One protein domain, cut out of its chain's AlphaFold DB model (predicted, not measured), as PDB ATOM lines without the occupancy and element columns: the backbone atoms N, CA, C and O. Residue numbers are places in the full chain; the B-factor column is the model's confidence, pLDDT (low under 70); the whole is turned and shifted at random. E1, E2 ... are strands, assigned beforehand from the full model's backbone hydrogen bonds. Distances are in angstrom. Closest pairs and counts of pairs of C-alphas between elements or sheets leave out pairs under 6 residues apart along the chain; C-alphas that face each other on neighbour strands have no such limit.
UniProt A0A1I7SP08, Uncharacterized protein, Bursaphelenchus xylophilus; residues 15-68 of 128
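Overview. This is residues 15 to 68 of the 128 residues of an uncharacterized protein of Bursaphelenchus xylophilus (UniProt A0A1I7SP08). What does the whole look like? It is an elongated row of three strand hairpins, E1 with E2, E3 with E4 and E5 with E6, in chain order along the longest axis. The second and third hairpins join through E3 and E6 into one curled sheet, and the first makes a small sheet of its own, with Cys 34 of E2 near Ser 40 of E3 and Cys 47 of E4. What is it made of? The printed part has 54 residues with no named helix and six named strands, E1 to E6; the class is all strand, though under half of the residues, 22, are in named elements. The larger sheet runs E4, E3, E6, E5 and is mixed, while E1 and E2 are antiparallel; the whole is compact, with a radius of gyration of the C-alphas of 10.6 A, and spans 31 by 20 by 17 A.

Along the chain. Where do the first strands lie? E1 is residues 18 to 21, 6.8 A long, with C-alpha 18 at (-10.101, -22.012, 25.439). E2 is residues 31 to 34, 6.9 A. Where are the others? E3, residues 39 to 41, and E4, residues 46 to 48, are each 6.4 A long. E5, residues 56 to 59, is 9.3 A long, and E6, residues 64 to 67, is 9.6 A long and ends with C-alpha 67 at (-16.110, -38.447, 13.753).

Arrangement. How is the first hairpin paired? E1 and E2 are antiparallel at 158 degrees, with N 19 and O 33 2.8 A apart, within hydrogen-bond range. What is near it? The closest C-alphas of E2 and E4 are those of Cys 34 and Cys 47, 5.7 A apart, while E1 is apart from E3. How is the larger sheet built? In the hairpin of E3 and E4, antiparallel at 132 degrees, N 48 and O 39 are 2.9 A apart. E3 and E6 are parallel at 47 degrees, with N 65 and O 40 2.9 A apart. In the hairpin of E5 and E6, antiparallel at 138 degrees, N 57 and O 66 are 2.9 A apart. Does the sheet lie flat? From edge strand E4 to edge strand E5 it is curled like part of a barrel, the way across it turning by 90 degrees, and E4 and E5 are apart.

Size, cuts and confidence. How far does it reach? The two C-alphas farthest apart are those of Ser 23 and Cys 68, 31.1 A. Is the backbone unbroken? The printed part has no cut and no long link; the links E1 to E2, of 9 residues, and E4 to E5, of 7, are short, and the others are tight. Where is confidence low? The mean pLDDT of the printed part is 71.5, and 19 residues are under 70, among them residues 20 to 31.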
ATOM      1  N   SER A  15     -14.883 -21.683  28.108       64.69
ATOM      2  CA  SER A  15     -14.238 -22.857  28.701       64.69
ATOM      3  C   SER A  15     -12.803 -22.507  29.136       64.69
ATOM      4  O   SER A  15     -12.089 -21.894  28.344       64.69
ATOM      5  N   PRO A  16     -12.333 -22.916  30.332       65.38
ATOM      6  CA  PRO A  16     -10.962 -22.656  30.799       65.38
ATOM      7  C   PRO A  16      -9.890 -23.294  29.902       65.38
ATOM      8  O   PRO A  16      -8.707 -23.009  30.025       65.38
ATOM      9  N   PHE A  17     -10.318 -24.161  28.989       70.88
ATOM     10  CA  PHE A  17      -9.515 -24.833  27.978       70.88
ATOM     11  C   PHE A  17      -9.418 -24.045  26.661       70.88
ATOM     12  O   PHE A  17      -8.824 -24.512  25.687       70.88
ATOM     13  N   CYS A  18     -10.017 -22.857  26.613       70.38
ATOM     14  CA  CYS A  18     -10.101 -22.012  25.439       70.38
ATOM     15  C   CYS A  18      -9.144 -20.818  25.527       70.38
ATOM     16  O   CYS A  18      -9.121 -20.102  26.524       70.38
ATOM     17  N   GLN A  19      -8.376 -20.595  24.461       74.25
ATOM     18  CA  GLN A  19      -7.452 -19.471  24.322       74.25
ATOM     19  C   GLN A  19      -8.149 -18.215  23.772       74.25
ATOM     20  O   GLN A  19      -7.877 -17.111  24.235       74.25
ATOM     21  N   GLU A  20      -9.056 -18.374  22.801       69.94
ATOM     22  CA  GLU A  20      -9.837 -17.278  22.206       69.94
ATOM     23  C   GLU A  20     -11.314 -17.655  22.087       69.94
ATOM     24  O   GLU A  20     -11.645 -18.714  21.555       69.94
ATOM     25  N   CYS A  21     -12.211 -16.761  22.497       68.50
ATOM     26  CA  CYS A  21     -13.656 -16.993  22.539       68.50
ATOM     27  C   CYS A  21     -14.375 -16.038  21.581       68.50
ATOM     28  O   CYS A  21     -13.961 -14.885  21.438       68.50
ATOM     29  N   ASP A  22     -15.448 -16.486  20.925       65.69
ATOM     30  CA  ASP A  22     -16.232 -15.609  20.047       65.69
ATOM     31  C   ASP A  22     -17.025 -14.591  20.885       65.69
ATOM     32  O   ASP A  22     -18.017 -14.916  21.540       65.69
ATOM     33  N   SER A  23     -16.586 -13.330  20.855       58.00
ATOM     34  CA  SER A  23     -17.169 -12.232  21.632       58.00
ATOM     35  C   SER A  23     -18.627 -11.914  21.273       58.00
ATOM     36  O   SER A  23     -19.283 -11.171  22.006       58.00
ATOM     37  N   LYS A  24     -19.168 -12.478  20.181       57.25
ATOM     38  CA  LYS A  24     -20.543 -12.222  19.726       57.25
ATOM     39  C   LYS A  24     -21.598 -13.119  20.371       57.25
ATOM     40  O   LYS A  24     -22.780 -12.776  20.327       57.25
ATOM     41  N   ARG A  25     -21.214 -14.239  20.992       54.03
ATOM     42  CA  ARG A  25     -22.127 -15.098  21.760       54.03
ATOM     43  C   ARG A  25     -21.480 -15.441  23.096       54.03
ATOM     44  O   ARG A  25     -20.562 -16.246  23.149       54.03
ATOM     45  N   ARG A  26     -21.981 -14.840  24.183       49.56
ATOM     46  CA  ARG A  26     -21.616 -15.180  25.571       49.56
ATOM     47  C   ARG A  26     -22.065 -16.614  25.875       49.56
ATOM     48  O   ARG A  26     -23.153 -16.823  26.397       49.56
ATOM     49  N   SER A  27     -21.272 -17.598  25.469       53.12
ATOM     50  CA  SER A  27     -21.562 -19.015  25.654       53.12
ATOM     51  C   SER A  27     -20.268 -19.785  25.886       53.12
ATOM     52  O   SER A  27     -19.310 -19.662  25.125       53.12
ATOM     53  N   THR A  28     -20.285 -20.645  26.902       55.75
ATOM     54  CA  THR A  28     -19.220 -21.589  27.275       55.75
ATOM     55  C   THR A  28     -18.822 -22.554  26.150       55.75
ATOM     56  O   THR A  28     -17.788 -23.212  26.249       55.75
ATOM     57  N   PHE A  29     -19.613 -22.605  25.074       56.41
ATOM     58  CA  PHE A  29     -19.485 -23.502  23.927       56.41
ATOM     59  C   PHE A  29     -19.116 -22.761  22.628       56.41
ATOM     60  O   PHE A  29     -19.512 -23.179  21.553       56.41
ATOM     61  N   HIS A  30     -18.454 -21.602  22.677       62.72
ATOM     62  CA  HIS A  30     -18.059 -20.858  21.465       62.72
ATOM     63  C   HIS A  30     -16.558 -20.542  21.462       62.72
ATOM     64  O   HIS A  30     -16.130 -19.394  21.321       62.72
ATOM     65  N   CYS A  31     -15.748 -21.589  21.634       69.81
ATOM     66  CA  CYS A  31     -14.297 -21.473  21.571       69.81
ATOM     67  C   CYS A  31     -13.792 -21.399  20.120       69.81
ATOM     68  O   CYS A  31     -14.090 -22.276  19.310       69.81
ATOM     69  N   LYS A  32     -13.002 -20.368  19.803       71.88
ATOM     70  CA  LYS A  32     -12.381 -20.141  18.490       71.88
ATOM     71  C   LYS A  32     -11.016 -20.818  18.378       71.88
ATOM     72  O   LYS A  32     -10.652 -21.298  17.306       71.88
ATOM     73  N   THR A  33     -10.246 -20.857  19.463       72.81
ATOM     74  CA  THR A  33      -8.922 -21.501  19.490       72.81
ATOM     75  C   THR A  33      -8.659 -22.101  20.864       72.81
ATOM     76  O   THR A  33      -8.922 -21.455  21.874       72.81
ATOM     77  N   CYS A  34      -8.154 -23.332  20.904       77.94
ATOM     78  CA  CYS A  34      -7.895 -24.069  22.141       77.94
ATOM     79  C   CYS A  34      -6.509 -23.771  22.726       77.94
ATOM     80  O   CYS A  34      -5.584 -23.450  21.980       77.94
ATOM     81  N   LEU A  35      -6.367 -23.911  24.051       77.88
ATOM     82  CA  LEU A  35      -5.056 -23.873  24.708       77.88
ATOM     83  C   LEU A  35      -4.146 -25.002  24.192       77.88
ATOM     84  O   LEU A  35      -4.603 -26.000  23.632       77.88
ATOM     85  N   PHE A  36      -2.838 -24.834  24.377       71.56
ATOM     86  CA  PHE A  36      -1.816 -25.740  23.851       71.56
ATOM     87  C   PHE A  36      -2.091 -27.218  24.201       71.56
ATOM     88  O   PHE A  36      -2.397 -27.543  25.346       71.56
ATOM     89  N   ASN A  37      -1.951 -28.105  23.205       69.38
ATOM     90  CA  ASN A  37      -2.252 -29.550  23.243       69.38
ATOM     91  C   ASN A  37      -3.731 -29.949  23.396       69.38
ATOM     92  O   ASN A  37      -4.015 -31.136  23.546       69.38
ATOM     93  N   LEU A  38      -4.668 -29.001  23.351       76.50
ATOM     94  CA  LEU A  38      -6.100 -29.295  23.380       76.50
ATOM     95  C   LEU A  38      -6.688 -29.271  21.969       76.50
ATOM     96  O   LEU A  38      -6.250 -28.509  21.103       76.50
ATOM     97  N   ILE A  39      -7.686 -30.123  21.750       78.38
ATOM     98  CA  ILE A  39      -8.286 -30.360  20.436       78.38
ATOM     99  C   ILE A  39      -9.694 -29.763  20.420       78.38
ATOM    100  O   ILE A  39     -10.425 -29.855  21.407       78.38
ATOM    101  N   SER A  40     -10.093 -29.145  19.306       77.38
ATOM    102  CA  SER A  40     -11.448 -28.604  19.166       77.38
ATOM    103  C   SER A  40     -12.449 -29.713  18.832       77.38
ATOM    104  O   SER A  40     -12.342 -30.379  17.801       77.38
ATOM    105  N   ASP A  41     -13.451 -29.888  19.691       75.88
ATOM    106  CA  ASP A  41     -14.631 -30.699  19.407       75.88
ATOM    107  C   ASP A  41     -15.658 -29.831  18.673       75.88
ATOM    108  O   ASP A  41     -16.245 -28.904  19.237       75.88
ATOM    109  N   GLN A  42     -15.885 -30.127  17.393       71.62
ATOM    110  CA  GLN A  42     -16.813 -29.364  16.560       71.62
ATOM    111  C   GLN A  42     -18.291 -29.648  16.858       71.62
ATOM    112  O   GLN A  42     -19.136 -28.860  16.430       71.62
ATOM    113  N   ASN A  43     -18.620 -30.721  17.578       67.38
ATOM    114  CA  ASN A  43     -19.991 -31.045  17.970       67.38
ATOM    115  C   ASN A  43     -20.359 -30.352  19.275       67.38
ATOM    116  O   ASN A  43     -21.384 -29.682  19.358       67.38
ATOM    117  N   LEU A  44     -19.492 -30.484  20.278       67.31
ATOM    118  CA  LEU A  44     -19.671 -29.853  21.579       67.31
ATOM    119  C   LEU A  44     -19.268 -28.377  21.561       67.31
ATOM    120  O   LEU A  44     -19.586 -27.658  22.499       67.31
ATOM    121  N   LYS A  45     -18.565 -27.928  20.512       69.62
ATOM    122  CA  LYS A  45     -18.014 -26.572  20.367       69.62
ATOM    123  C   LYS A  45     -17.147 -26.155  21.564       69.62
ATOM    124  O   LYS A  45     -17.135 -25.004  22.002       69.62
ATOM    125  N   THR A  46     -16.395 -27.116  22.093       70.62
ATOM    126  CA  THR A  46     -15.496 -26.957  23.244       70.62
ATOM    127  C   THR A  46     -14.105 -27.488  22.918       70.62
ATOM    128  O   THR A  46     -13.885 -28.085  21.864       70.62
ATOM    129  N   CYS A  47     -13.151 -27.239  23.811       75.06
ATOM    130  CA  CYS A  47     -11.826 -27.841  23.749       75.06
ATOM    131  C   CYS A  47     -11.788 -29.058  24.662       75.06
ATOM    132  O   CYS A  47     -12.135 -28.956  25.842       75.06
ATOM    133  N   VAL A  48     -11.370 -30.189  24.110       76.62
ATOM    134  CA  VAL A  48     -11.183 -31.446  24.833       76.62
ATOM    135  C   VAL A  48      -9.694 -31.723  25.019       76.62
ATOM    136  O   VAL A  48      -8.844 -31.075  24.402       76.62
ATOM    137  N   GLY A  49      -9.378 -32.665  25.911       70.62
ATOM    138  CA  GLY A  49      -8.008 -33.109  26.168       70.62
ATOM    139  C   GLY A  49      -7.267 -33.574  24.902       70.62
ATOM    140  O   GLY A  49      -7.871 -33.709  23.839       70.62
ATOM    141  N   PRO A  50      -5.966 -33.894  25.011       65.25
ATOM    142  CA  PRO A  50      -5.124 -34.310  23.879       65.25
ATOM    143  C   PRO A  50      -5.578 -35.616  23.202       65.25
ATOM    144  O   PRO A  50      -4.997 -36.036  22.208       65.25
ATOM    145  N   VAL A  51      -6.592 -36.285  23.753       70.12
ATOM    146  CA  VAL A  51      -7.183 -37.504  23.213       70.12
ATOM    147  C   VAL A  51      -8.657 -37.232  22.941       70.12
ATOM    148  O   VAL A  51      -9.404 -36.863  23.849       70.12
ATOM    149  N   CYS A  52      -9.071 -37.427  21.689       76.31
ATOM    150  CA  CYS A  52     -10.471 -37.312  21.298       76.31
ATOM    151  C   CYS A  52     -11.345 -38.377  21.989       76.31
ATOM    152  O   CYS A  52     -10.872 -39.483  22.269       76.31
ATOM    153  N   PRO A  53     -12.626 -38.070  22.264       73.44
ATOM    154  CA  PRO A  53     -13.556 -39.022  22.867       73.44
ATOM    155  C   PRO A  53     -13.823 -40.233  21.956       73.44
ATOM    156  O   PRO A  53     -13.508 -40.229  20.766       73.44
ATOM    157  N   TYR A  54     -14.445 -41.284  22.506       73.19
ATOM    158  CA  TYR A  54     -14.813 -42.482  21.739       73.19
ATOM    159  C   TYR A  54     -15.612 -42.142  20.475       73.19
ATOM    160  O   TYR A  54     -16.468 -41.262  20.493       73.19
ATOM    161  N   ALA A  55     -15.357 -42.891  19.399       75.31
ATOM    162  CA  ALA A  55     -15.877 -42.656  18.051       75.31
ATOM    163  C   ALA A  55     -15.392 -41.361  17.368       75.31
ATOM    164  O   ALA A  55     -15.947 -40.994  16.331       75.31
ATOM    165  N   TYR A  56     -14.345 -40.710  17.887       80.00
ATOM    166  CA  TYR A  56     -13.665 -39.582  17.246       80.00
ATOM    167  C   TYR A  56     -12.157 -39.826  17.150       80.00
ATOM    168  O   TYR A  56     -11.563 -40.455  18.024       80.00
ATOM    169  N   TYR A  57     -11.539 -39.312  16.090       81.06
ATOM    170  CA  TYR A  57     -10.089 -39.296  15.906       81.06
ATOM    171  C   TYR A  57      -9.586 -37.857  15.794       81.06
ATOM    172  O   TYR A  57     -10.331 -36.953  15.413       81.06
ATOM    173  N   GLU A  58      -8.314 -37.647  16.114       83.75
ATOM    174  CA  GLU A  58      -7.661 -36.354  15.923       83.75
ATOM    175  C   GLU A  58      -7.286 -36.170  14.445       83.75
ATOM    176  O   GLU A  58      -6.411 -36.862  13.918       83.75
ATOM    177  N   ASP A  59      -7.896 -35.193  13.774       83.19
ATOM    178  CA  ASP A  59      -7.372 -34.668  12.517       83.19
ATOM    179  C   ASP A  59      -6.245 -33.681  12.841       83.19
ATOM    180  O   ASP A  59      -6.478 -32.500  13.100       83.19
ATOM    181  N   LYS A  60      -4.999 -34.163  12.819       78.88
ATOM    182  CA  LYS A  60      -3.804 -33.354  13.124       78.88
ATOM    183  C   LYS A  60      -3.618 -32.153  12.197       78.88
ATOM    184  O   LYS A  60      -2.976 -31.182  12.594       78.88
ATOM    185  N   SER A  61      -4.170 -32.200  10.981       81.56
ATOM    186  CA  SER A  61      -4.077 -31.087  10.027       81.56
ATOM    187  C   SER A  61      -5.007 -29.947  10.430       81.56
ATOM    188  O   SER A  61      -4.646 -28.780  10.308       81.56
ATOM    189  N   LYS A  62      -6.201 -30.286  10.932       78.94
ATOM    190  CA  LYS A  62      -7.217 -29.314  11.364       78.94
ATOM    191  C   LYS A  62      -7.193 -29.014  12.863       78.94
ATOM    192  O   LYS A  62      -7.816 -28.046  13.290       78.94
ATOM    193  N   LYS A  63      -6.481 -29.823  13.654       78.25
ATOM    194  CA  LYS A  63      -6.530 -29.840  15.126       78.25
ATOM    195  C   LYS A  63      -7.964 -29.950  15.657       78.25
ATOM    196  O   LYS A  63      -8.348 -29.274  16.616       78.25
ATOM    197  N   THR A  64      -8.763 -30.800  15.018       77.75
ATOM    198  CA  THR A  64     -10.153 -31.077  15.395       77.75
ATOM    199  C   THR A  64     -10.353 -32.553  15.709       77.75
ATOM    200  O   THR A  64      -9.640 -33.415  15.195       77.75
ATOM    201  N   CYS A  65     -11.338 -32.846  16.560       81.44
ATOM    202  CA  CYS A  65     -11.850 -34.199  16.727       81.44
ATOM    203  C   CYS A  65     -12.915 -34.452  15.663       81.44
ATOM    204  O   CYS A  65     -14.007 -33.884  15.714       81.44
ATOM    205  N   GLU A  66     -12.595 -35.310  14.704       82.69
ATOM    206  CA  GLU A  66     -13.483 -35.683  13.609       82.69
ATOM    207  C   GLU A  66     -14.113 -37.046  13.883       82.69
ATOM    208  O   GLU A  66     -13.504 -37.933  14.486       82.69
ATOM    209  N   ARG A  67     -15.370 -37.217  13.467       79.19
ATOM    210  CA  ARG A  67     -16.110 -38.447  13.753       79.19
ATOM    211  C   ARG A  67     -15.524 -39.612  12.955       79.19
ATOM    212  O   ARG A  67     -15.315 -39.506  11.746       79.19
ATOM    213  N   CYS A  68     -15.330 -40.745  13.619       76.25
ATOM    214  CA  CYS A  68     -15.092 -42.015  12.955       76.25
ATOM    215  C   CYS A  68     -16.296 -42.395  12.084       76.25
ATOM    216  O   CYS A  68     -17.424 -41.929  12.270       76.25
TER     217      CYS A  68